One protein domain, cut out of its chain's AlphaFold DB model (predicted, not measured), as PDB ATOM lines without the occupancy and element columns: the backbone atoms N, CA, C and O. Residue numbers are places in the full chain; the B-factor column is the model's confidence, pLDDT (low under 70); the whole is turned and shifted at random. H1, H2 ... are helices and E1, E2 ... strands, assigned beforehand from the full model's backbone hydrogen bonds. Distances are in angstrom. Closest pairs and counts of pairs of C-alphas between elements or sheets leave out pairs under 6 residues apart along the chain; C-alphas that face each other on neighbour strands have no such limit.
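Overview. This is residues 48 to 222 of the 304 residues of an uncharacterized protein of Amanita muscaria Koide BX008 (UniProt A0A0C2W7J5). A small four-stranded sheet is covered by one helix on each face, H1 on one and H4 on the other, and beyond one side of this core lie the helices H2, H3 and H5 among long loops. The printed part has 175 residues, in the order E1 H1 E2 E3 H2 H3 H4 E4 H5. The sheet order is E1 - E3 - E2 - E4, all antiparallel; the class is mixed, helices and strands, with under half of the residues in named elements. The whole is compact, with a radius of gyration of the C-alphas of 15.3 A, and spans 43 by 38 by 30 A.

Arrangement. E1, residues 48 to 52, is an edge strand and the neighbour of E3, residues 93 to 98; N 49 and O 96 are 2.9 A apart, within hydrogen-bond range. H1, residues 59 to 74, is on the sheet at a height of 7.4 A, slantwise to the strands; its closest C-alphas to E2, residues 83 to 88, are Ala 66 and Ala 86, 5.2 A apart. E1, H1 and E2 form a split strand-helix-strand unit, two strands running the same way with E3 between them, and its crossover is right-handed. E2 and E3 form a hairpin, with N 85 and O 97 at 2.8 A. H2, residues 109 to 114, is close to but not clearly touching H3, residues 119 to 132: C-alphas 112 and 122 are closest, at 6.6 A. H3 and H4, residues 146 to 157, form a helical hairpin with a shallow tilt of 18 degrees, opposite ways; the closest C-alphas, Ile 121 and Ile 148, are 6.7 A apart. H4 is on the sheet at a height of 7.7 A, on the opposite face to H1: three layers, helices on both faces of a sheet. E4, residues 172 to 177, is the other edge strand, with N 86 and O 174 at 2.8 A. H5, residues 199 to 205, is not on the sheet; it is close to but not clearly touching H3, with C-alphas 124 and 202 at 6.3 A. Every O i to N i+4 pair is within hydrogen-bond range in H1, H4 and H5; in H2 it is 1 of 2 and in H3 9 of 10.

Along the chain. E1 begins at C-alpha 48, (17.046, -18.656, -46.631). H1 is 22.9 A long, H3 20.4 A and H4 16.3 A; E2, E3 and E4 measure 16.9, 16.6 and 17.5 A. H5 ends at C-alpha 205, (-4.202, -11.275, -40.857).

Size, cuts and confidence. The C-alphas of Ser 54 and Pro 135 are the two farthest apart, 45.5 A. The printed part has no cut. The links H3 to H4, H4 to E4 and E4 to H5 are long. The mean pLDDT of the printed part is 79.1; 49 residues are under 70, among them residues 102 to 117 and 129 to 143.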
ATOM      1  N   GLU A  48      17.279 -19.914 -47.339       91.31
ATOM      2  CA  GLU A  48      17.046 -18.656 -46.631       91.31
ATOM      3  C   GLU A  48      18.305 -17.797 -46.608       91.31
ATOM      4  O   GLU A  48      19.414 -18.281 -46.835       91.31
ATOM      5  N   GLY A  49      18.133 -16.505 -46.376       91.50
ATOM      6  CA  GLY A  49      19.243 -15.582 -46.241       91.50
ATOM      7  C   GLY A  49      18.770 -14.155 -46.051       91.50
ATOM      8  O   GLY A  49      17.575 -13.871 -45.952       91.50
ATOM      9  N   SER A  50      19.722 -13.235 -46.024       92.50
ATOM     10  CA  SER A  50      19.437 -11.825 -45.818       92.50
ATOM     11  C   SER A  50      20.379 -10.938 -46.624       92.50
ATOM     12  O   SER A  50      21.475 -11.335 -47.020       92.50
ATOM     13  N   ILE A  51      19.915  -9.726 -46.910       91.56
ATOM     14  CA  ILE A  51      20.683  -8.668 -47.558       91.56
ATOM     15  C   ILE A  51      20.599  -7.443 -46.660       91.56
ATOM     16  O   ILE A  51      19.502  -6.999 -46.320       91.56
ATOM     17  N   HIS A  52      21.746  -6.870 -46.315       89.69
ATOM     18  CA  HIS A  52      21.772  -5.572 -45.661       89.69
ATOM     19  C   HIS A  52      21.353  -4.476 -46.653       89.69
ATOM     20  O   HIS A  52      21.868  -4.406 -47.769       89.69
ATOM     21  N   HIS A  53      20.413  -3.630 -46.253       85.94
ATOM     22  CA  HIS A  53      19.859  -2.559 -47.069       85.94
ATOM     23  C   HIS A  53      19.689  -1.307 -46.217       85.94
ATOM     24  O   HIS A  53      19.021  -1.344 -45.189       85.94
ATOM     25  N   SER A  54      20.255  -0.178 -46.634       84.31
ATOM     26  CA  SER A  54      20.108   1.074 -45.896       84.31
ATOM     27  C   SER A  54      18.701   1.653 -46.079       84.31
ATOM     28  O   SER A  54      18.316   2.089 -47.161       84.31
ATOM     29  N   GLY A  55      17.922   1.674 -44.997       84.69
ATOM     30  CA  GLY A  55      16.580   2.258 -44.981       84.69
ATOM     31  C   GLY A  55      15.519   1.423 -45.704       84.69
ATOM     32  O   GLY A  55      15.729   0.257 -46.042       84.69
ATOM     33  N   GLN A  56      14.349   2.033 -45.909       90.94
ATOM     34  CA  GLN A  56      13.209   1.387 -46.555       90.94
ATOM     35  C   GLN A  56      13.478   1.185 -48.057       90.94
ATOM     36  O   GLN A  56      13.617   2.180 -48.770       90.94
ATOM     37  N   PRO A  57      13.503  -0.063 -48.562       92.19
ATOM     38  CA  PRO A  57      13.620  -0.316 -49.986       92.19
ATOM     39  C   PRO A  57      12.345   0.117 -50.708       92.19
ATOM     40  O   PRO A  57      11.231   0.022 -50.190       92.19
ATOM     41  N   THR A  58      12.490   0.536 -51.953       92.81
ATOM     42  CA  THR A  58      11.376   0.649 -52.893       92.81
ATOM     43  C   THR A  58      10.847  -0.740 -53.267       92.81
ATOM     44  O   THR A  58      11.550  -1.750 -53.180       92.81
ATOM     45  N   GLN A  59       9.612  -0.812 -53.775       93.88
ATOM     46  CA  GLN A  59       9.067  -2.069 -54.314       93.88
ATOM     47  C   GLN A  59       9.959  -2.652 -55.424       93.88
ATOM     48  O   GLN A  59      10.127  -3.868 -55.516       93.88
ATOM     49  N   LYS A  60      10.572  -1.783 -56.243       92.44
ATOM     50  CA  LYS A  60      11.496  -2.182 -57.309       92.44
ATOM     51  C   LYS A  60      12.766  -2.826 -56.759       92.44
ATOM     52  O   LYS A  60      13.170  -3.872 -57.261       92.44
ATOM     53  N   GLU A  61      13.370  -2.235 -55.731       92.19
ATOM     54  CA  GLU A  61      14.555  -2.792 -55.067       92.19
ATOM     55  C   GLU A  61      14.243  -4.129 -54.395       92.19
ATOM     56  O   GLU A  61      15.019  -5.073 -54.529       92.19
ATOM     57  N   LEU A  62      13.072  -4.260 -53.766       94.38
ATOM     58  CA  LEU A  62      12.663  -5.511 -53.131       94.38
ATOM     59  C   LEU A  62      12.463  -6.646 -54.150       94.38
ATOM     60  O   LEU A  62      12.943  -7.764 -53.951       94.38
ATOM     61  N   VAL A  63      11.802  -6.364 -55.279       94.06
ATOM     62  CA  VAL A  63      11.668  -7.336 -56.375       94.06
ATOM     63  C   VAL A  63      13.040  -7.668 -56.966       94.06
ATOM     64  O   VAL A  63      13.333  -8.839 -57.204       94.06
ATOM     65  N   ALA A  64      13.914  -6.678 -57.165       91.38
ATOM     66  CA  ALA A  64      15.270  -6.903 -57.660       91.38
ATOM     67  C   ALA A  64      16.099  -7.793 -56.714       91.38
ATOM     68  O   ALA A  64      16.801  -8.687 -57.193       91.38
ATOM     69  N   ALA A  65      15.964  -7.618 -55.396       92.56
ATOM     70  CA  ALA A  65      16.582  -8.477 -54.389       92.56
ATOM     71  C   ALA A  65      16.114  -9.935 -54.528       92.56
ATOM     72  O   ALA A  65      16.944 -10.839 -54.641       92.56
ATOM     73  N   ALA A  66      14.800 -10.166 -54.628       93.88
ATOM     74  CA  ALA A  66      14.242 -11.503 -54.839       93.88
ATOM     75  C   ALA A  66      14.732 -12.137 -56.158       93.88
ATOM     76  O   ALA A  66      15.084 -13.319 -56.200       93.88
ATOM     77  N   ARG A  67      14.817 -11.355 -57.246       91.31
ATOM     78  CA  ARG A  67      15.351 -11.829 -58.535       91.31
ATOM     79  C   ARG A  67      16.830 -12.185 -58.451       91.31
ATOM     80  O   ARG A  67      17.219 -13.226 -58.974       91.31
ATOM     81  N   SER A  68      17.638 -11.348 -57.806       89.25
ATOM     82  CA  SER A  68      19.068 -11.592 -57.590       89.25
ATOM     83  C   SER A  68      19.294 -12.880 -56.791       89.25
ATOM     84  O   SER A  68      20.070 -13.742 -57.203       89.25
ATOM     85  N   ALA A  69      18.514 -13.075 -55.726       90.06
ATOM     86  CA  ALA A  69      18.493 -14.297 -54.930       90.06
ATOM     87  C   ALA A  69      18.118 -15.534 -55.771       90.06
ATOM     88  O   ALA A  69      18.789 -16.558 -55.725       90.06
ATOM     89  N   MET A  70      17.101 -15.439 -56.634       88.31
ATOM     90  CA  MET A  70      16.760 -16.543 -57.540       88.31
ATOM     91  C   MET A  70      17.871 -16.810 -58.570       88.31
ATOM     92  O   MET A  70      18.101 -17.950 -58.977       88.31
ATOM     93  N   GLN A  71      18.579 -15.769 -59.013       86.19
ATOM     94  CA  GLN A  71      19.678 -15.899 -59.971       86.19
ATOM     95  C   GLN A  71      20.897 -16.591 -59.364       86.19
ATOM     96  O   GLN A  71      21.541 -17.365 -60.076       86.19
ATOM     97  N   SER A  72      21.206 -16.348 -58.087       83.38
ATOM     98  CA  SER A  72      22.308 -17.036 -57.405       83.38
ATOM     99  C   SER A  72      22.032 -18.538 -57.289       83.38
ATOM    100  O   SER A  72      22.918 -19.338 -57.587       83.38
ATOM    101  N   LEU A  73      20.782 -18.933 -57.024       80.69
ATOM    102  CA  LEU A  73      20.386 -20.346 -56.990       80.69
ATOM    103  C   LEU A  73      20.423 -21.036 -58.358       80.69
ATOM    104  O   LEU A  73      20.674 -22.237 -58.435       80.69
ATOM    105  N   GLN A  74      20.222 -20.316 -59.469       70.75
ATOM    106  CA  GLN A  74      20.291 -20.944 -60.795       70.75
ATOM    107  C   GLN A  74      21.659 -21.550 -61.117       70.75
ATOM    108  O   GLN A  74      21.720 -22.487 -61.921       70.75
ATOM    109  N   VAL A  75      22.727 -21.018 -60.517       65.06
ATOM    110  CA  VAL A  75      24.100 -21.500 -60.702       65.06
ATOM    111  C   VAL A  75      24.289 -22.888 -60.082       65.06
ATOM    112  O   VAL A  75      25.106 -23.653 -60.582       65.06
ATOM    113  N   LEU A  76      23.495 -23.242 -59.067       66.00
ATOM    114  CA  LEU A  76      23.706 -24.434 -58.245       66.00
ATOM    115  C   LEU A  76      23.199 -25.752 -58.860       66.00
ATOM    116  O   LEU A  76      23.458 -26.787 -58.276       66.00
ATOM    117  N   GLN A  77      22.551 -25.724 -60.037       58.41
ATOM    118  CA  GLN A  77      22.078 -26.844 -60.894       58.41
ATOM    119  C   GLN A  77      21.260 -28.004 -60.275       58.41
ATOM    120  O   GLN A  77      20.456 -28.576 -61.008       58.41
ATOM    121  N   GLU A  78      21.407 -28.348 -58.998       59.97
ATOM    122  CA  GLU A  78      20.923 -29.611 -58.436       59.97
ATOM    123  C   GLU A  78      19.459 -29.549 -57.996       59.97
ATOM    124  O   GLU A  78      18.707 -30.467 -58.303       59.97
ATOM    125  N   GLU A  79      18.996 -28.446 -57.399       67.19
ATOM    126  CA  GLU A  79      17.585 -28.247 -57.046       67.19
ATOM    127  C   GLU A  79      17.236 -26.756 -57.090       67.19
ATOM    128  O   GLU A  79      18.002 -25.910 -56.631       67.19
ATOM    129  N   ARG A  80      16.088 -26.409 -57.685       71.81
ATOM    130  CA  ARG A  80      15.628 -25.017 -57.794       71.81
ATOM    131  C   ARG A  80      14.288 -24.853 -57.095       71.81
ATOM    132  O   ARG A  80      13.368 -25.618 -57.399       71.81
ATOM    133  N   PRO A  81      14.130 -23.842 -56.228       84.50
ATOM    134  CA  PRO A  81      12.834 -23.573 -55.640       84.50
ATOM    135  C   PRO A  81      11.867 -23.032 -56.694       84.50
ATOM    136  O   PRO A  81      12.261 -22.383 -57.665       84.50
ATOM    137  N   GLY A  82      10.573 -23.274 -56.488       84.19
ATOM    138  CA  GLY A  82       9.524 -22.759 -57.366       84.19
ATOM    139  C   GLY A  82       9.351 -21.238 -57.287       84.19
ATOM    140  O   GLY A  82       8.892 -20.630 -58.262       84.19
ATOM    141  N   ALA A  83       9.710 -20.637 -56.151       90.69
ATOM    142  CA  ALA A  83       9.688 -19.200 -55.911       90.69
ATOM    143  C   ALA A  83      10.695 -18.770 -54.831       90.69
ATOM    144  O   ALA A  83      11.100 -19.577 -53.996       90.69
ATOM    145  N   ILE A  84      11.044 -17.482 -54.827       92.81
ATOM    146  CA  ILE A  84      11.701 -16.783 -53.715       92.81
ATOM    147  C   ILE A  84      10.889 -15.540 -53.376       92.81
ATOM    148  O   ILE A  84      10.437 -14.831 -54.273       92.81
ATOM    149  N   SER A  85      10.750 -15.277 -52.084       96.00
ATOM    150  CA  SER A  85      10.180 -14.051 -51.555       96.00
ATOM    151  C   SER A  85      11.245 -13.231 -50.855       96.00
ATOM    152  O   SER A  85      12.128 -13.775 -50.193       96.00
ATOM    153  N   ALA A  86      11.119 -11.920 -50.995       96.88
ATOM    154  CA  ALA A  86      11.838 -10.932 -50.223       96.88
ATOM    155  C   ALA A  86      10.855 -10.223 -49.288       96.88
ATOM    156  O   ALA A  86       9.757  -9.848 -49.702       96.88
ATOM    157  N   LEU A  87      11.262 -10.039 -48.038       96.00
ATOM    158  CA  LEU A  87      10.519  -9.325 -47.011       96.00
ATOM    159  C   LEU A  87      11.426  -8.274 -46.391       96.00
ATOM    160  O   LEU A  87      12.497  -8.582 -45.880       96.00
ATOM    161  N   TRP A  88      10.954  -7.040 -46.370       94.69
ATOM    162  CA  TRP A  88      11.501  -5.997 -45.527       94.69
ATOM    163  C   TRP A  88      10.447  -5.628 -44.487       94.69
ATOM    164  O   TRP A  88       9.308  -5.327 -44.833       94.69
ATOM    165  N   ALA A  89      10.800  -5.680 -43.210       90.62
ATOM    166  CA  ALA A  89       9.886  -5.383 -42.111       90.62
ATOM    167  C   ALA A  89      10.634  -4.569 -41.050       90.62
ATOM    168  O   ALA A  89      10.884  -5.037 -39.939       90.62
ATOM    169  N   GLY A  90      11.027  -3.353 -41.438       78.69
ATOM    170  CA  GLY A  90      11.830  -2.438 -40.630       78.69
ATOM    171  C   GLY A  90      13.343  -2.690 -40.698       78.69
ATOM    172  O   GLY A  90      13.816  -3.626 -41.338       78.69
ATOM    173  N   LYS A  91      14.097  -1.832 -39.997       78.44
ATOM    174  CA  LYS A  91      15.570  -1.825 -39.928       78.44
ATOM    175  C   LYS A  91      16.248  -1.816 -41.315       78.44
ATOM    176  O   LYS A  91      15.746  -1.226 -42.269       78.44
ATOM    177  N   ASP A  92      17.425  -2.422 -41.362       87.12
ATOM    178  CA  ASP A  92      18.468  -2.378 -42.372       87.12
ATOM    179  C   ASP A  92      18.643  -3.732 -43.083       87.12
ATOM    180  O   ASP A  92      19.724  -4.053 -43.571       87.12
ATOM    181  N   THR A  93      17.608  -4.579 -43.079       90.88
ATOM    182  CA  THR A  93      17.703  -5.966 -43.549       90.88
ATOM    183  C   THR A  93      16.506  -6.347 -44.416       90.88
ATOM    184  O   THR A  93      15.352  -6.199 -44.017       90.88
ATOM    185  N   ILE A  94      16.789  -6.887 -45.601       94.88
ATOM    186  CA  ILE A  94      15.836  -7.614 -46.439       94.88
ATOM    187  C   ILE A  94      16.044  -9.104 -46.183       94.88
ATOM    188  O   ILE A  94      17.126  -9.635 -46.423       94.88
ATOM    189  N   TYR A  95      14.999  -9.779 -45.732       94.50
ATOM    190  CA  TYR A  95      14.965 -11.223 -45.545       94.50
ATOM    191  C   TYR A  95      14.568 -11.898 -46.848       94.50
ATOM    192  O   TYR A  95      13.712 -11.403 -47.583       94.50
ATOM    193  N   LEU A  96      15.184 -13.035 -47.132       95.81
ATOM    194  CA  LEU A  96      14.954 -13.831 -48.323       95.81
ATOM    195  C   LEU A  96      14.644 -15.256 -47.906       95.81
ATOM    196  O   LEU A  96      15.378 -15.854 -47.126       95.81
ATOM    197  N   ALA A  97      13.598 -15.828 -48.485       93.25
ATOM    198  CA  ALA A  97      13.365 -17.253 -48.360       93.25
ATOM    199  C   ALA A  97      12.706 -17.809 -49.611       93.25
ATOM    200  O   ALA A  97      11.929 -17.152 -50.307       93.25
ATOM    201  N   SER A  98      13.032 -19.055 -49.890       91.06
ATOM    202  CA  SER A  98      12.461 -19.809 -50.994       91.06
ATOM    203  C   SER A  98      11.202 -20.573 -50.590       91.06
ATOM    204  O   SER A  98      10.953 -20.845 -49.418       91.06
ATOM    205  N   SER A  99      10.415 -20.965 -51.587       87.94
ATOM    206  CA  SER A  99       9.397 -22.000 -51.423       87.94
ATOM    207  C   SER A  99      10.056 -23.330 -51.054       87.94
ATOM    208  O   SER A  99      11.050 -23.691 -51.690       87.94
ATOM    209  N   LEU A 100       9.467 -24.097 -50.135       81.69
ATOM    210  CA  LEU A 100       9.954 -25.447 -49.842       81.69
ATOM    211  C   LEU A 100       9.841 -26.342 -51.085       81.69
ATOM    212  O   LEU A 100       8.824 -26.325 -51.787       81.69
ATOM    213  N   GLY A 101      10.858 -27.160 -51.334       72.75
ATOM    214  CA  GLY A 101      10.796 -28.249 -52.301       72.75
ATOM    215  C   GLY A 101      10.604 -29.616 -51.634       72.75
ATOM    216  O   GLY A 101      10.120 -29.695 -50.506       72.75
ATOM    217  N   GLY A 102      10.877 -30.708 -52.352       55.75
ATOM    218  CA  GLY A 102      10.652 -32.078 -51.851       55.75
ATOM    219  C   GLY A 102       9.349 -32.740 -52.330       55.75
ATOM    220  O   GLY A 102       8.584 -33.286 -51.541       55.75
ATOM    221  N   GLY A 103       9.056 -32.678 -53.634       53.53
ATOM    222  CA  GLY A 103       7.956 -33.430 -54.259       53.53
ATOM    223  C   GLY A 103       6.569 -32.765 -54.224       53.53
ATOM    224  O   GLY A 103       6.334 -31.756 -53.549       53.53
ATOM    225  N   ALA A 104       5.641 -33.327 -55.010       48.06
ATOM    226  CA  ALA A 104       4.251 -32.879 -55.087       48.06
ATOM    227  C   ALA A 104       3.495 -33.231 -53.796       48.06
ATOM    228  O   ALA A 104       3.469 -34.392 -53.398       48.06
ATOM    229  N   GLY A 105       2.866 -32.241 -53.157       54.75
ATOM    230  CA  GLY A 105       2.101 -32.433 -51.922       54.75
ATOM    231  C   GLY A 105       2.239 -31.263 -50.951       54.75
ATOM    232  O   GLY A 105       2.938 -30.293 -51.244       54.75
ATOM    233  N   SER A 106       1.558 -31.360 -49.812       60.09
ATOM    234  CA  SER A 106       1.657 -30.422 -48.692       60.09
ATOM    235  C   SER A 106       2.873 -30.687 -47.807       60.09
ATOM    236  O   SER A 106       3.538 -31.716 -47.930       60.09
ATOM    237  N   ILE A 107       3.163 -29.757 -46.899       64.50
ATOM    238  CA  ILE A 107       4.115 -29.964 -45.805       64.50
ATOM    239  C   ILE A 107       3.511 -30.998 -44.830       64.50
ATOM    240  O   ILE A 107       2.365 -30.819 -44.410       64.50
ATOM    241  N   PRO A 108       4.215 -32.089 -44.468       66.62
ATOM    242  CA  PRO A 108       3.765 -32.980 -43.400       66.62
ATOM    243  C   PRO A 108       3.669 -32.221 -42.070       66.62
ATOM    244  O   PRO A 108       4.563 -31.447 -41.753       66.62
ATOM    245  N   GLY A 109       2.645 -32.468 -41.247       64.62
ATOM    246  CA  GLY A 109       2.457 -31.724 -39.986       64.62
ATOM    247  C   GLY A 109       3.641 -31.804 -39.005       64.62
ATOM    248  O   GLY A 109       3.875 -30.883 -38.229       64.62
ATOM    249  N   SER A 110       4.438 -32.873 -39.071       64.69
ATOM    250  CA  SER A 110       5.688 -33.023 -38.312       64.69
ATOM    251  C   SER A 110       6.796 -32.076 -38.779       64.69
ATOM    252  O   SER A 110       7.593 -31.615 -37.967       64.69
ATOM    253  N   ALA A 111       6.841 -31.749 -40.072       64.50
ATOM    254  CA  ALA A 111       7.816 -30.828 -40.631       64.50
ATOM    255  C   ALA A 111       7.627 -29.423 -40.079       64.50
ATOM    256  O   ALA A 111       8.598 -28.708 -39.877       64.50
ATOM    257  N   GLU A 112       6.386 -29.043 -39.785       69.31
ATOM    258  CA  GLU A 112       6.101 -27.738 -39.209       69.31
ATOM    259  C   GLU A 112       6.737 -27.575 -37.815       69.31
ATOM    260  O   GLU A 112       7.241 -26.505 -37.475       69.31
ATOM    261  N   VAL A 113       6.780 -28.662 -37.037       66.06
ATOM    262  CA  VAL A 113       7.453 -28.713 -35.732       66.06
ATOM    263  C   VAL A 113       8.972 -28.664 -35.905       66.06
ATOM    264  O   VAL A 113       9.640 -27.882 -35.237       66.06
ATOM    265  N   VAL A 114       9.522 -29.456 -36.832       66.00
ATOM    266  CA  VAL A 114      10.976 -29.518 -37.073       66.00
ATOM    267  C   VAL A 114      11.525 -28.195 -37.617       66.00
ATOM    268  O   VAL A 114      12.628 -27.790 -37.264       66.00
ATOM    269  N   LEU A 115      10.752 -27.488 -38.440       69.31
ATOM    270  CA  LEU A 115      11.129 -26.189 -39.004       69.31
ATOM    271  C   LEU A 115      10.988 -25.028 -37.997       69.31
ATOM    272  O   LEU A 115      11.353 -23.889 -38.320       69.31
ATOM    273  N   GLY A 116      10.477 -25.307 -36.789       67.12
ATOM    274  CA  GLY A 116      10.261 -24.319 -35.733       67.12
ATOM    275  C   GLY A 116       9.266 -23.239 -36.147       67.12
ATOM    276  O   GLY A 116       9.499 -22.058 -35.876       67.12
ATOM    277  N   ILE A 117       8.216 -23.621 -36.886       69.69
ATOM    278  CA  ILE A 117       7.287 -22.668 -37.499       69.69
ATOM    279  C   ILE A 117       6.478 -21.942 -36.421       69.69
ATOM    280  O   ILE A 117       5.858 -22.585 -35.574       69.69
ATOM    281  N   ASP A 118       6.454 -20.605 -36.470       70.69
ATOM    282  CA  ASP A 118       5.626 -19.793 -35.568       70.69
ATOM    283  C   ASP A 118       4.152 -20.218 -35.667       70.69
ATOM    284  O   ASP A 118       3.628 -20.424 -36.760       70.69
ATOM    285  N   SER A 119       3.457 -20.333 -34.532       68.50
ATOM    286  CA  SER A 119       2.082 -20.854 -34.468       68.50
ATOM    287  C   SER A 119       1.071 -20.133 -35.383       68.50
ATOM    288  O   SER A 119       0.129 -20.757 -35.882       68.50
ATOM    289  N   ARG A 120       1.269 -18.841 -35.674       65.62
ATOM    290  CA  ARG A 120       0.407 -18.075 -36.595       65.62
ATOM    291  C   ARG A 120       0.657 -18.467 -38.049       65.62
ATOM    292  O   ARG A 120      -0.280 -18.591 -38.838       65.62
ATOM    293  N   ILE A 121       1.920 -18.703 -38.392       71.62
ATOM    294  CA  ILE A 121       2.367 -19.190 -39.704       71.62
ATOM    295  C   ILE A 121       1.983 -20.664 -39.886       71.62
ATOM    296  O   ILE A 121       1.552 -21.081 -40.959       71.62
ATOM    297  N   LEU A 122       2.067 -21.445 -38.814       71.88
ATOM    298  CA  LEU A 122       1.663 -22.841 -38.746       71.88
ATOM    299  C   LEU A 122       0.190 -23.012 -39.128       71.88
ATOM    300  O   LEU A 122      -0.157 -23.843 -39.965       71.88
ATOM    301  N   GLN A 123      -0.686 -22.181 -38.558       71.62
ATOM    302  CA  GLN A 123      -2.103 -22.214 -38.897       71.62
ATOM    303  C   GLN A 123      -2.336 -21.877 -40.377       71.62
ATOM    304  O   GLN A 123      -3.117 -22.550 -41.048       71.62
ATOM    305  N   ALA A 124      -1.600 -20.902 -40.916       70.12
ATOM    306  CA  ALA A 124      -1.648 -20.557 -42.331       70.12
ATOM    307  C   ALA A 124      -1.231 -21.718 -43.252       70.12
ATOM    308  O   ALA A 124      -1.874 -21.950 -44.283       70.12
ATOM    309  N   PHE A 125      -0.187 -22.469 -42.885       70.38
ATOM    310  CA  PHE A 125       0.233 -23.668 -43.613       70.38
ATOM    311  C   PHE A 125      -0.829 -24.767 -43.587       70.38
ATOM    312  O   PHE A 125      -1.138 -25.356 -44.632       70.38
ATOM    313  N   ARG A 126      -1.448 -24.998 -42.427       73.56
ATOM    314  CA  ARG A 126      -2.529 -25.979 -42.260       73.56
ATOM    315  C   ARG A 126      -3.759 -25.623 -43.080       73.56
ATOM    316  O   ARG A 126      -4.294 -26.490 -43.769       73.56
ATOM    317  N   ASP A 127      -4.171 -24.360 -43.062       71.25
ATOM    318  CA  ASP A 127      -5.318 -23.883 -43.838       71.25
ATOM    319  C   ASP A 127      -5.050 -24.020 -45.349       71.25
ATOM    320  O   ASP A 127      -5.890 -24.535 -46.090       71.25
ATOM    321  N   CYS A 128      -3.839 -23.678 -45.811       70.06
ATOM    322  CA  CYS A 128      -3.435 -23.887 -47.208       70.06
ATOM    323  C   CYS A 128      -3.380 -25.373 -47.606       70.06
ATOM    324  O   CYS A 128      -3.649 -25.715 -48.758       70.06
ATOM    325  N   THR A 129      -3.032 -26.257 -46.670       67.50
ATOM    326  CA  THR A 129      -2.927 -27.706 -46.891       67.50
ATOM    327  C   THR A 129      -4.297 -28.379 -46.973       67.50
ATOM    328  O   THR A 129      -4.541 -29.150 -47.904       67.50
ATOM    329  N   LYS A 130      -5.226 -28.056 -46.062       63.91
ATOM    330  CA  LYS A 130      -6.606 -28.584 -46.067       63.91
ATOM    331  C   LYS A 130      -7.319 -28.319 -47.398       63.91
ATOM    332  O   LYS A 130      -8.058 -29.160 -47.904       63.91
ATOM    333  N   ALA A 131      -7.038 -27.187 -48.028       57.19
ATOM    334  CA  ALA A 131      -7.598 -26.853 -49.329       57.19
ATOM    335  C   ALA A 131      -7.172 -27.781 -50.476       57.19
ATOM    336  O   ALA A 131      -7.960 -28.010 -51.389       57.19
ATOM    337  N   LEU A 132      -5.953 -28.328 -50.443       57.69
ATOM    338  CA  LEU A 132      -5.466 -29.266 -51.466       57.69
ATOM    339  C   LEU A 132      -6.166 -30.618 -51.390       57.69
ATOM    340  O   LEU A 132      -6.299 -31.299 -52.404       57.69
ATOM    341  N   THR A 133      -6.615 -31.005 -50.192       55.06
ATOM    342  CA  THR A 133      -7.447 -32.202 -50.023       55.06
ATOM    343  C   THR A 133      -8.850 -32.023 -50.609       55.06
ATOM    344  O   THR A 133      -9.558 -33.009 -50.796       55.06
ATOM    345  N   ASN A 134      -9.231 -30.794 -50.985       54.25
ATOM    346  CA  ASN A 134     -10.452 -30.500 -51.723       54.25
ATOM    347  C   ASN A 134     -10.151 -30.394 -53.241       54.25
ATOM    348  O   ASN A 134      -9.312 -29.584 -53.642       54.25
ATOM    349  N   PRO A 135     -10.826 -31.154 -54.127       47.44
ATOM    350  CA  PRO A 135     -10.535 -31.181 -55.570       47.44
ATOM    351  C   PRO A 135     -10.621 -29.822 -56.296       47.44
ATOM    352  O   PRO A 135     -10.048 -29.672 -57.377       47.44
ATOM    353  N   ALA A 136     -11.280 -28.815 -55.709       50.41
ATOM    354  CA  ALA A 136     -11.359 -27.450 -56.243       50.41
ATOM    355  C   ALA A 136     -10.146 -26.554 -55.888       50.41
ATOM    356  O   ALA A 136      -9.913 -25.521 -56.524       50.41
ATOM    357  N   GLY A 137      -9.349 -26.921 -54.880       49.84
ATOM    358  CA  GLY A 137      -8.293 -26.091 -54.300       49.84
ATOM    359  C   GLY A 137      -6.903 -26.383 -54.861       49.84
ATOM    360  O   GLY A 137      -6.052 -26.913 -54.159       49.84
ATOM    361  N   ARG A 138      -6.609 -26.011 -56.113       55.59
ATOM    362  CA  ARG A 138      -5.218 -26.068 -56.611       55.59
ATOM    363  C   ARG A 138      -4.434 -24.843 -56.152       55.59
ATOM    364  O   ARG A 138      -4.486 -23.788 -56.781       55.59
ATOM    365  N   HIS A 139      -3.702 -24.990 -55.053       60.41
ATOM    366  CA  HIS A 139      -2.751 -23.991 -54.580       60.41
ATOM    367  C   HIS A 139      -1.403 -24.151 -55.308       60.41
ATOM    368  O   HIS A 139      -0.843 -25.245 -55.306       60.41
ATOM    369  N   ARG A 140      -0.850 -23.071 -55.892       59.75
ATOM    370  CA  ARG A 140       0.338 -23.108 -56.784       59.75
ATOM    371  C   ARG A 140       1.546 -23.848 -56.190       59.75
ATOM    372  O   ARG A 140       2.240 -24.545 -56.917       59.75
ATOM    373  N   TYR A 141       1.739 -23.722 -54.877       63.44
ATOM    374  CA  TYR A 141       2.819 -24.378 -54.130       63.44
ATOM    375  C   TYR A 141       2.329 -25.296 -53.006       63.44
ATOM    376  O   TYR A 141       3.114 -25.683 -52.160       63.44
ATOM    377  N   GLY A 142       1.032 -25.609 -52.945       64.38
ATOM    378  CA  GLY A 142       0.508 -26.564 -51.965       64.38
ATOM    379  C   GLY A 142       0.873 -26.307 -50.495       64.38
ATOM    380  O   GLY A 142       1.248 -27.239 -49.797       64.38
ATOM    381  N   GLY A 143       0.815 -25.054 -50.031       66.75
ATOM    382  CA  GLY A 143       1.278 -24.716 -48.683       66.75
ATOM    383  C   GLY A 143       2.802 -24.741 -48.538       66.75
ATOM    384  O   GLY A 143       3.290 -24.930 -47.446       66.75
ATOM    385  N   LYS A 144       3.576 -24.568 -49.611       74.81
ATOM    386  CA  LYS A 144       5.045 -24.415 -49.588       74.81
ATOM    387  C   LYS A 144       5.473 -23.019 -50.052       74.81
ATOM    388  O   LYS A 144       6.510 -22.856 -50.684       74.81
ATOM    389  N   CYS A 145       4.625 -22.017 -49.851       85.56
ATOM    390  CA  CYS A 145       4.771 -20.696 -50.463       85.56
ATOM    391  C   CYS A 145       5.977 -19.941 -49.904       85.56
ATOM    392  O   CYS A 145       6.206 -19.939 -48.694       85.56
ATOM    393  N   ALA A 146       6.702 -19.245 -50.775       89.88
ATOM    394  CA  ALA A 146       7.889 -18.495 -50.385       89.88
ATOM    395  C   ALA A 146       7.553 -17.320 -49.442       89.88
ATOM    396  O   ALA A 146       8.337 -16.982 -48.566       89.88
ATOM    397  N   GLU A 147       6.369 -16.712 -49.577       91.44
ATOM    398  CA  GLU A 147       5.851 -15.635 -48.718       91.44
ATOM    399  C   GLU A 147       5.747 -16.078 -47.260       91.44
ATOM    400  O   GLU A 147       6.084 -15.336 -46.345       91.44
ATOM    401  N   ILE A 148       5.301 -17.312 -47.046       87.50
ATOM    402  CA  ILE A 148       5.140 -17.875 -45.709       87.50
ATOM    403  C   ILE A 148       6.514 -18.239 -45.132       87.50
ATOM    404  O   ILE A 148       6.787 -17.971 -43.964       87.50
ATOM    405  N   MET A 149       7.411 -18.766 -45.970       88.12
ATOM    406  CA  MET A 149       8.786 -19.074 -45.570       88.12
ATOM    407  C   MET A 149       9.599 -17.826 -45.215       88.12
ATOM    408  O   MET A 149      10.369 -17.865 -44.263       88.12
ATOM    409  N   VAL A 150       9.420 -16.705 -45.921       92.56
ATOM    410  CA  VAL A 150      10.186 -15.484 -45.616       92.56
ATOM    411  C   VAL A 150       9.693 -14.809 -44.336       92.56
ATOM    412  O   VAL A 150      10.483 -14.231 -43.595       92.56
ATOM    413  N   LEU A 151       8.400 -14.940 -44.027       89.62
ATOM    414  CA  LEU A 151       7.865 -14.560 -42.722       89.62
ATOM    415  C   LEU A 151       8.477 -15.422 -41.617       89.62
ATOM    416  O   LEU A 151       8.911 -14.886 -40.603       89.62
ATOM    417  N   GLN A 152       8.549 -16.739 -41.826       85.94
ATOM    418  CA  GLN A 152       9.172 -17.658 -40.876       85.94
ATOM    419  C   GLN A 152      10.639 -17.296 -40.618       85.94
ATOM    420  O   GLN A 152      11.061 -17.263 -39.463       85.94
ATOM    421  N   GLU A 153      11.389 -16.981 -41.672       88.50
ATOM    422  CA  GLU A 153      12.777 -16.534 -41.554       88.50
ATOM    423  C   GLU A 153      12.887 -15.239 -40.739       88.50
ATOM    424  O   GLU A 153      13.697 -15.139 -39.817       88.50
ATOM    425  N   TRP A 154      12.002 -14.269 -40.986       89.38
ATOM    426  CA  TRP A 154      11.950 -13.053 -40.175       89.38
ATOM    427  C   TRP A 154      11.704 -13.354 -38.690       89.38
ATOM    428  O   TRP A 154      12.446 -12.859 -37.842       89.38
ATOM    429  N   TYR A 155      10.715 -14.193 -38.352       85.19
ATOM    430  CA  TYR A 155      10.432 -14.559 -36.956       85.19
ATOM    431  C   TYR A 155      11.603 -15.287 -36.292       85.19
ATOM    432  O   TYR A 155      11.926 -15.003 -35.133       85.19
ATOM    433  N   ARG A 156      12.269 -16.191 -37.020       82.50
ATOM    434  CA  ARG A 156      13.474 -16.878 -36.543       82.50
ATOM    435  C   ARG A 156      14.580 -15.875 -36.228       82.50
ATOM    436  O   ARG A 156      15.126 -15.906 -35.127       82.50
ATOM    437  N   ALA A 157      14.831 -14.922 -37.124       84.56
ATOM    438  CA  ALA A 157      15.810 -13.859 -36.911       84.56
ATOM    439  C   ALA A 157      15.469 -12.937 -35.723       84.56
ATOM    440  O   ALA A 157      16.361 -12.309 -35.154       84.56
ATOM    441  N   GLN A 158      14.199 -12.868 -35.305       82.00
ATOM    442  CA  GLN A 158      13.787 -12.151 -34.091       82.00
ATOM    443  C   GLN A 158      13.907 -12.975 -32.792       82.00
ATOM    444  O   GLN A 158      13.532 -12.464 -31.726       82.00
ATOM    445  N   GLY A 159      14.427 -14.207 -32.865       75.06
ATOM    446  CA  GLY A 159      14.615 -15.112 -31.730       75.06
ATOM    447  C   GLY A 159      13.369 -15.916 -31.362       75.06
ATOM    448  O   GLY A 159      13.181 -16.212 -30.188       75.06
ATOM    449  N   HIS A 160      12.493 -16.215 -32.329       64.81
ATOM    450  CA  HIS A 160      11.238 -16.951 -32.110       64.81
ATOM    451  C   HIS A 160      10.312 -16.343 -31.052       64.81
ATOM    452  O   HIS A 160       9.469 -17.056 -30.527       64.81
ATOM    453  N   ALA A 161      10.442 -15.053 -30.730       59.22
ATOM    454  CA  ALA A 161       9.590 -14.413 -29.737       59.22
ATOM    455  C   ALA A 161       8.145 -14.348 -30.272       59.22
ATOM    456  O   ALA A 161       7.853 -13.485 -31.109       59.22
ATOM    457  N   PRO A 162       7.235 -15.230 -29.815       51.03
ATOM    458  CA  PRO A 162       5.899 -15.353 -30.396       51.03
ATOM    459  C   PRO A 162       5.047 -14.108 -30.096       51.03
ATOM    460  O   PRO A 162       4.136 -13.778 -30.850       51.03
ATOM    461  N   GLU A 163       5.411 -13.346 -29.059       54.16
ATOM    462  CA  GLU A 163       4.834 -12.039 -28.715       54.16
ATOM    463  C   GLU A 163       5.154 -10.935 -29.737       54.16
ATOM    464  O   GLU A 163       4.448  -9.926 -29.808       54.16
ATOM    465  N   LYS A 164       6.249 -11.059 -30.506       62.12
ATOM    466  CA  LYS A 164       6.663  -9.997 -31.427       62.12
ATOM    467  C   LYS A 164       5.770 -10.043 -32.653       62.12
ATOM    468  O   LYS A 164       5.961 -10.853 -33.551       62.12
ATOM    469  N   ASN A 165       4.776  -9.170 -32.688       73.31
ATOM    470  CA  ASN A 165       4.060  -8.876 -33.919       73.31
ATOM    471  C   ASN A 165       5.026  -8.291 -34.952       73.31
ATOM    472  O   ASN A 165       6.019  -7.645 -34.597       73.31
ATOM    473  N   LEU A 166       4.713  -8.494 -36.234       79.44
ATOM    474  CA  LEU A 166       5.350  -7.710 -37.285       79.44
ATOM    475  C   LEU A 166       5.235  -6.222 -36.933       79.44
ATOM    476  O   LEU A 166       4.197  -5.794 -36.419       79.44
ATOM    477  N   PRO A 167       6.291  -5.434 -37.176       79.44
ATOM    478  CA  PRO A 167       6.281  -4.033 -36.822       79.44
ATOM    479  C   PRO A 167       5.100  -3.304 -37.467       79.44
ATOM    480  O   PRO A 167       4.748  -3.546 -38.622       79.44
ATOM    481  N   ASN A 168       4.543  -2.347 -36.723       79.31
ATOM    482  CA  ASN A 168       3.511  -1.432 -37.220       79.31
ATOM    483  C   ASN A 168       4.074  -0.347 -38.162       79.31
ATOM    484  O   ASN A 168       3.319   0.485 -38.665       79.31
ATOM    485  N   PHE A 169       5.391  -0.334 -38.381       79.12
ATOM    486  CA  PHE A 169       6.053   0.502 -39.382       79.12
ATOM    487  C   PHE A 169       5.825  -0.079 -40.787       79.12
ATOM    488  O   PHE A 169       5.411  -1.237 -40.898       79.12
ATOM    489  N   PRO A 170       6.119   0.689 -41.855       83.94
ATOM    490  CA  PRO A 170       6.046   0.168 -43.207       83.94
ATOM    491  C   PRO A 170       6.802  -1.156 -43.319       83.94
ATOM    492  O   PRO A 170       7.897  -1.319 -42.779       83.94
ATOM    493  N   LYS A 171       6.195  -2.102 -44.018       92.50
ATOM    494  CA  LYS A 171       6.781  -3.387 -44.396       92.50
ATOM    495  C   LYS A 171       6.491  -3.625 -45.867       92.50
ATOM    496  O   LYS A 171       5.550  -3.064 -46.410       92.50
ATOM    497  N   LEU A 172       7.334  -4.388 -46.540       95.25
ATOM    498  CA  LEU A 172       7.197  -4.674 -47.959       95.25
ATOM    499  C   LEU A 172       7.486  -6.146 -48.205       95.25
ATOM    500  O   LEU A 172       8.495  -6.665 -47.733       95.25
ATOM    501  N   ILE A 173       6.620  -6.808 -48.967       96.62
ATOM    502  CA  ILE A 173       6.819  -8.192 -49.396       96.62
ATOM    503  C   ILE A 173       6.640  -8.324 -50.907       96.62
ATOM    504  O   ILE A 173       5.714  -7.756 -51.492       96.62
ATOM    505  N   ALA A 174       7.533  -9.079 -51.540       96.50
ATOM    506  CA  ALA A 174       7.490  -9.366 -52.966       96.50
ATOM    507  C   ALA A 174       8.003 -10.772 -53.261       96.50
ATOM    508  O   ALA A 174       8.857 -11.287 -52.542       96.50
ATOM    509  N   SER A 175       7.533 -11.361 -54.360       95.12
ATOM    510  CA  SER A 175       7.881 -12.729 -54.739       95.12
ATOM    511  C   SER A 175       8.195 -12.847 -56.221       95.12
ATOM    512  O   SER A 175       7.630 -12.150 -57.068       95.12
ATOM    513  N   VAL A 176       9.106 -13.760 -56.546       92.50
ATOM    514  CA  VAL A 176       9.515 -14.073 -57.917       92.50
ATOM    515  C   VAL A 176       9.534 -15.578 -58.124       92.50
ATOM    516  O   VAL A 176       9.869 -16.345 -57.222       92.50
ATOM    517  N   SER A 177       9.174 -16.014 -59.324       89.56
ATOM    518  CA  SER A 177       9.206 -17.421 -59.710       89.56
ATOM    519  C   SER A 177      10.619 -17.879 -60.090       89.56
ATOM    520  O   SER A 177      11.533 -17.074 -60.292       89.56
ATOM    521  N   TYR A 178      10.777 -19.186 -60.301       85.88
ATOM    522  CA  TYR A 178      11.997 -19.781 -60.861       85.88
ATOM    523  C   TYR A 178      12.388 -19.252 -62.258       85.88
ATOM    524  O   TYR A 178      13.546 -19.381 -62.665       85.88
ATOM    525  N   THR A 179      11.444 -18.657 -63.003       85.75
ATOM    526  CA  THR A 179      11.691 -17.987 -64.292       85.75
ATOM    527  C   THR A 179      11.987 -16.497 -64.139       85.75
ATOM    528  O   THR A 179      12.020 -15.785 -65.137       85.75
ATOM    529  N   PHE A 180      12.209 -16.016 -62.910       87.31
ATOM    530  CA  PHE A 180      12.455 -14.608 -62.564       87.31
ATOM    531  C   PHE A 180      11.286 -13.656 -62.794       87.31
ATOM    532  O   PHE A 180      11.442 -12.441 -62.654       87.31
ATOM    533  N   THR A 181      10.119 -14.194 -63.132       89.25
ATOM    534  CA  THR A 181       8.912 -13.395 -63.301       89.25
ATOM    535  C   THR A 181       8.378 -13.045 -61.925       89.25
ATOM    536  O   THR A 181       8.291 -13.923 -61.059       89.25
ATOM    537  N   PHE A 182       7.987 -11.790 -61.730       91.00
ATOM    538  CA  PHE A 182       7.231 -11.410 -60.547       91.00
ATOM    539  C   PHE A 182       5.972 -12.282 -60.431       91.00
ATOM    540  O   PHE A 182       5.326 -12.612 -61.432       91.00
ATOM    541  N   ILE A 183       5.644 -12.684 -59.207       89.69
ATOM    542  CA  ILE A 183       4.404 -13.386 -58.898       89.69
ATOM    543  C   ILE A 183       3.736 -12.681 -57.715       89.69
ATOM    544  O   ILE A 183       4.374 -12.511 -56.678       89.69
ATOM    545  N   PRO A 184       2.466 -12.263 -57.840       90.12
ATOM    546  CA  PRO A 184       1.746 -11.747 -56.690       90.12
ATOM    547  C   PRO A 184       1.450 -12.889 -55.707       90.12
ATOM    548  O   PRO A 184       1.332 -14.047 -56.141       90.12
ATOM    549  N   PRO A 185       1.243 -12.572 -54.415       89.00
ATOM    550  CA  PRO A 185       0.749 -13.549 -53.461       89.00
ATOM    551  C   PRO A 185      -0.541 -14.187 -53.957       89.00
ATOM    552  O   PRO A 185      -1.392 -13.537 -54.572       89.00
ATOM    553  N   CYS A 186      -0.692 -15.482 -53.706       83.56
ATOM    554  CA  CYS A 186      -1.893 -16.187 -54.125       83.56
ATOM    555  C   CYS A 186      -3.144 -15.606 -53.446       83.56
ATOM    556  O   CYS A 186      -3.185 -15.365 -52.233       83.56
ATOM    557  N   ALA A 187      -4.172 -15.403 -54.272       81.62
ATOM    558  CA  ALA A 187      -5.455 -14.880 -53.838       81.62
ATOM    559  C   ALA A 187      -6.113 -15.807 -52.804       81.62
ATOM    560  O   ALA A 187      -5.949 -17.033 -52.884       81.62
ATOM    561  N   PRO A 188      -6.889 -15.239 -51.866       77.94
ATOM    562  CA  PRO A 188      -7.632 -16.040 -50.920       77.94
ATOM    563  C   PRO A 188      -8.673 -16.889 -51.646       77.94
ATOM    564  O   PRO A 188      -9.394 -16.402 -52.517       77.94
ATOM    565  N   ARG A 189      -8.768 -18.154 -51.262       74.94
ATOM    566  CA  ARG A 189      -9.859 -19.054 -51.627       74.94
ATOM    567  C   ARG A 189     -10.640 -19.400 -50.376       74.94
ATOM    568  O   ARG A 189     -10.093 -19.360 -49.279       74.94
ATOM    569  N   GLU A 190     -11.905 -19.719 -50.561       76.12
ATOM    570  CA  GLU A 190     -12.808 -20.096 -49.483       76.12
ATOM    571  C   GLU A 190     -13.027 -21.607 -49.523       76.12
ATOM    572  O   GLU A 190     -13.163 -22.192 -50.605       76.12
ATOM    573  N   ASP A 191     -12.973 -22.257 -48.363       69.25
ATOM    574  CA  ASP A 191     -13.352 -23.660 -48.240       69.25
ATOM    575  C   ASP A 191     -14.870 -23.807 -48.048       69.25
ATOM    576  O   ASP A 191     -15.620 -22.837 -47.989       69.25
ATOM    577  N   GLN A 192     -15.343 -25.049 -47.949       67.56
ATOM    578  CA  GLN A 192     -16.767 -25.340 -47.742       67.56
ATOM    579  C   GLN A 192     -17.300 -24.863 -46.380       67.56
ATOM    580  O   GLN A 192     -18.507 -24.868 -46.167       67.56
ATOM    581  N   SER A 193     -16.417 -24.496 -45.448       69.19
ATOM    582  CA  SER A 193     -16.751 -24.009 -44.107       69.19
ATOM    583  C   SER A 193     -16.673 -22.481 -43.999       69.19
ATOM    584  O   SER A 193     -16.783 -21.952 -42.897       69.19
ATOM    585  N   GLY A 194     -16.467 -21.768 -45.113       72.62
ATOM    586  CA  GLY A 194     -16.341 -20.310 -45.134       72.62
ATOM    587  C   GLY A 194     -14.963 -19.788 -44.713       72.62
ATOM    588  O   GLY A 194     -14.753 -18.578 -44.608       72.62
ATOM    589  N   ASN A 195     -13.986 -20.668 -44.469       72.81
ATOM    590  CA  ASN A 195     -12.649 -20.239 -44.082       72.81
ATOM    591  C   ASN A 195     -11.870 -19.788 -45.316       72.81
ATOM    592  O   ASN A 195     -11.666 -20.550 -46.265       72.81
ATOM    593  N   ARG A 196     -11.374 -18.550 -45.272       75.44
ATOM    594  CA  ARG A 196     -10.496 -18.002 -46.308       75.44
ATOM    595  C   ARG A 196      -9.047 -18.402 -46.045       75.44
ATOM    596  O   ARG A 196      -8.530 -18.201 -44.945       75.44
ATOM    597  N   PHE A 197      -8.372 -18.907 -47.072       72.88
ATOM    598  CA  PHE A 197      -6.975 -19.343 -47.034       72.88
ATOM    599  C   PHE A 197      -6.211 -18.872 -48.280       72.88
ATOM    600  O   PHE A 197      -6.781 -18.733 -49.357       72.88
ATOM    601  N   GLY A 198      -4.907 -18.632 -48.141       77.69
ATOM    602  CA  GLY A 198      -4.031 -18.107 -49.197       77.69
ATOM    603  C   GLY A 198      -3.073 -17.052 -48.651       77.69
ATOM    604  O   GLY A 198      -3.383 -16.398 -47.656       77.69
ATOM    605  N   CYS A 199      -1.915 -16.879 -49.287       85.12
ATOM    606  CA  CYS A 199      -0.869 -15.959 -48.840       85.12
ATOM    607  C   CYS A 199      -1.395 -14.540 -48.645       85.12
ATOM    608  O   CYS A 199      -1.082 -13.948 -47.622       85.12
ATOM    609  N   SER A 200      -2.250 -14.018 -49.535       87.50
ATOM    610  CA  SER A 200      -2.861 -12.700 -49.312       87.50
ATOM    611  C   SER A 200      -3.653 -12.633 -48.003       87.50
ATOM    612  O   SER A 200      -3.421 -11.729 -47.221       87.50
ATOM    613  N   ASN A 201      -4.492 -13.627 -47.691       84.38
ATOM    614  CA  ASN A 201      -5.251 -13.649 -46.431       84.38
ATOM    615  C   ASN A 201      -4.353 -13.785 -45.193       84.38
ATOM    616  O   ASN A 201      -4.676 -13.259 -44.134       84.38
ATOM    617  N   VAL A 202      -3.226 -14.491 -45.307       83.50
ATOM    618  CA  VAL A 202      -2.240 -14.578 -44.220       83.50
ATOM    619  C   VAL A 202      -1.581 -13.223 -43.994       83.50
ATOM    620  O   VAL A 202      -1.488 -12.779 -42.855       83.50
ATOM    621  N   LEU A 203      -1.164 -12.555 -45.069       88.44
ATOM    622  CA  LEU A 203      -0.582 -11.218 -45.005       88.44
ATOM    623  C   LEU A 203      -1.582 -10.208 -44.423       88.44
ATOM    624  O   LEU A 203      -1.215  -9.442 -43.535       88.44
ATOM    625  N   ASP A 204      -2.854 -10.275 -44.820       87.38
ATOM    626  CA  ASP A 204      -3.918  -9.427 -44.271       87.38
ATOM    627  C   ASP A 204      -4.084  -9.654 -42.753       87.38
ATOM    628  O   ASP A 204      -4.083  -8.700 -41.976       87.38
ATOM    629  N   LYS A 205      -4.136 -10.918 -42.295       83.56
ATOM    630  CA  LYS A 205      -4.202 -11.275 -40.857       83.56
ATOM    631  C   LYS A 205      -2.969 -10.832 -40.067       83.56
ATOM    632  O   LYS A 205      -3.062 -10.586 -38.869       83.56
ATOM    633  N   LEU A 206      -1.820 -10.737 -40.732       83.94
ATOM    634  CA  LEU A 206      -0.567 -10.228 -40.177       83.94
ATOM    635  C   LEU A 206      -0.447  -8.695 -40.269       83.94
ATOM    636  O   LEU A 206       0.602  -8.136 -39.943       83.94
ATOM    637  N   GLY A 207      -1.508  -8.007 -40.702       87.81
ATOM    638  CA  GLY A 207      -1.599  -6.550 -40.714       87.81
ATOM    639  C   GLY A 207      -0.851  -5.878 -41.865       87.81
ATOM    640  O   GLY A 207      -0.461  -4.717 -41.723       87.81
ATOM    641  N   PHE A 208      -0.596  -6.577 -42.976       90.69
ATOM    642  CA  PHE A 208      -0.094  -5.939 -44.197       90.69
ATOM    643  C   PHE A 208      -1.173  -5.053 -44.836       90.69
ATOM    644  O   PHE A 208      -2.338  -5.434 -44.917       90.69
ATOM    645  N   LYS A 209      -0.774  -3.869 -45.308       91.06
ATOM    646  CA  LYS A 209      -1.640  -2.911 -46.020       91.06
ATOM    647  C   LYS A 209      -1.462  -3.001 -47.541       91.06
ATOM    648  O   LYS A 209      -0.466  -3.527 -48.033       91.06
ATOM    649  N   ASP A 210      -2.368  -2.388 -48.303       83.12
ATOM    650  CA  ASP A 210      -2.372  -2.468 -49.776       83.12
ATOM    651  C   ASP A 210      -1.176  -1.805 -50.498       83.12
ATOM    652  O   ASP A 210      -0.971  -2.048 -51.683       83.12
ATOM    653  N   GLY A 211      -0.325  -1.044 -49.803       87.38
ATOM    654  CA  GLY A 211       0.972  -0.572 -50.330       87.38
ATOM    655  C   GLY A 211       2.183  -1.406 -49.886       87.38
ATOM    656  O   GLY A 211       3.286  -1.223 -50.400       87.38
ATOM    657  N   GLU A 212       1.974  -2.313 -48.931       93.56
ATOM    658  CA  GLU A 212       2.996  -3.149 -48.290       93.56
ATOM    659  C   GLU A 212       3.161  -4.503 -48.996       93.56
ATOM    660  O   GLU A 212       4.115  -5.245 -48.767       93.56
ATOM    661  N   ILE A 213       2.226  -4.835 -49.881       94.50
ATOM    662  CA  ILE A 213       2.241  -6.050 -50.683       94.50
ATOM    663  C   ILE A 213       2.481  -5.639 -52.128       94.50
ATOM    664  O   ILE A 213       1.650  -4.964 -52.736       94.50
ATOM    665  N   VAL A 214       3.597  -6.068 -52.713       93.25
ATOM    666  CA  VAL A 214       3.811  -5.871 -54.147       93.25
ATOM    667  C   VAL A 214       2.847  -6.795 -54.886       93.25
ATOM    668  O   VAL A 214       2.932  -8.017 -54.768       93.25
ATOM    669  N   ARG A 215       1.890  -6.209 -55.614       90.44
ATOM    670  CA  ARG A 215       0.857  -6.936 -56.380       90.44
ATOM    671  C   ARG A 215       1.079  -6.886 -57.892       90.44
ATOM    672  O   ARG A 215       0.525  -7.709 -58.615       90.44
ATOM    673  N   ILE A 216       1.873  -5.928 -58.360       88.31
ATOM    674  CA  ILE A 216       2.188  -5.696 -59.771       88.31
ATOM    675  C   ILE A 216       3.702  -5.572 -59.885       88.31
ATOM    676  O   ILE A 216       4.334  -5.002 -58.998       88.31
ATOM    677  N   ASP A 217       4.275  -6.101 -60.965       89.12
ATOM    678  CA  ASP A 217       5.705  -5.974 -61.228       89.12
ATOM    679  C   ASP A 217       6.080  -4.487 -61.400       89.12
ATOM    680  O   ASP A 217       5.604  -3.849 -62.345       89.12
ATOM    681  N   PRO A 218       6.919  -3.913 -60.518       86.12
ATOM    682  CA  PRO A 218       7.340  -2.517 -60.615       86.12
ATOM    683  C   PRO A 218       8.373  -2.287 -61.732       86.12
ATOM    684  O   PRO A 218       8.755  -1.143 -61.985       86.12
ATOM    685  N   ASP A 219       8.856  -3.347 -62.393       82.06
ATOM    686  CA  ASP A 219       9.752  -3.259 -63.545       82.06
ATOM    687  C   ASP A 219       9.209  -4.056 -64.747       82.06
ATOM    688  O   ASP A 219       9.654  -5.178 -65.010       82.06
ATOM    689  N   PRO A 220       8.276  -3.479 -65.529       66.06
ATOM    690  CA  PRO A 220       7.669  -4.158 -66.676       66.06
ATOM    691  C   PRO A 220       8.659  -4.420 -67.823       66.06
ATOM    692  O   PRO A 220       8.358  -5.183 -68.738       66.06
ATOM    693  N   ASN A 221       9.846  -3.804 -67.795       66.88
ATOM    694  CA  ASN A 221      10.880  -3.990 -68.812       66.88
ATOM    695  C   ASN A 221      11.909  -5.058 -68.427       66.88
ATOM    696  O   ASN A 221      12.846  -5.301 -69.191       66.88
ATOM    697  N   TRP A 222      11.745  -5.724 -67.283       63.72
ATOM    698  CA  TRP A 222      12.682  -6.744 -66.823       63.72
ATOM    699  C   TRP A 222      12.903  -7.871 -67.848       63.72
ATOM    700  O   TRP A 222      14.038  -8.295 -68.077       63.72
TER     701      TRP A 222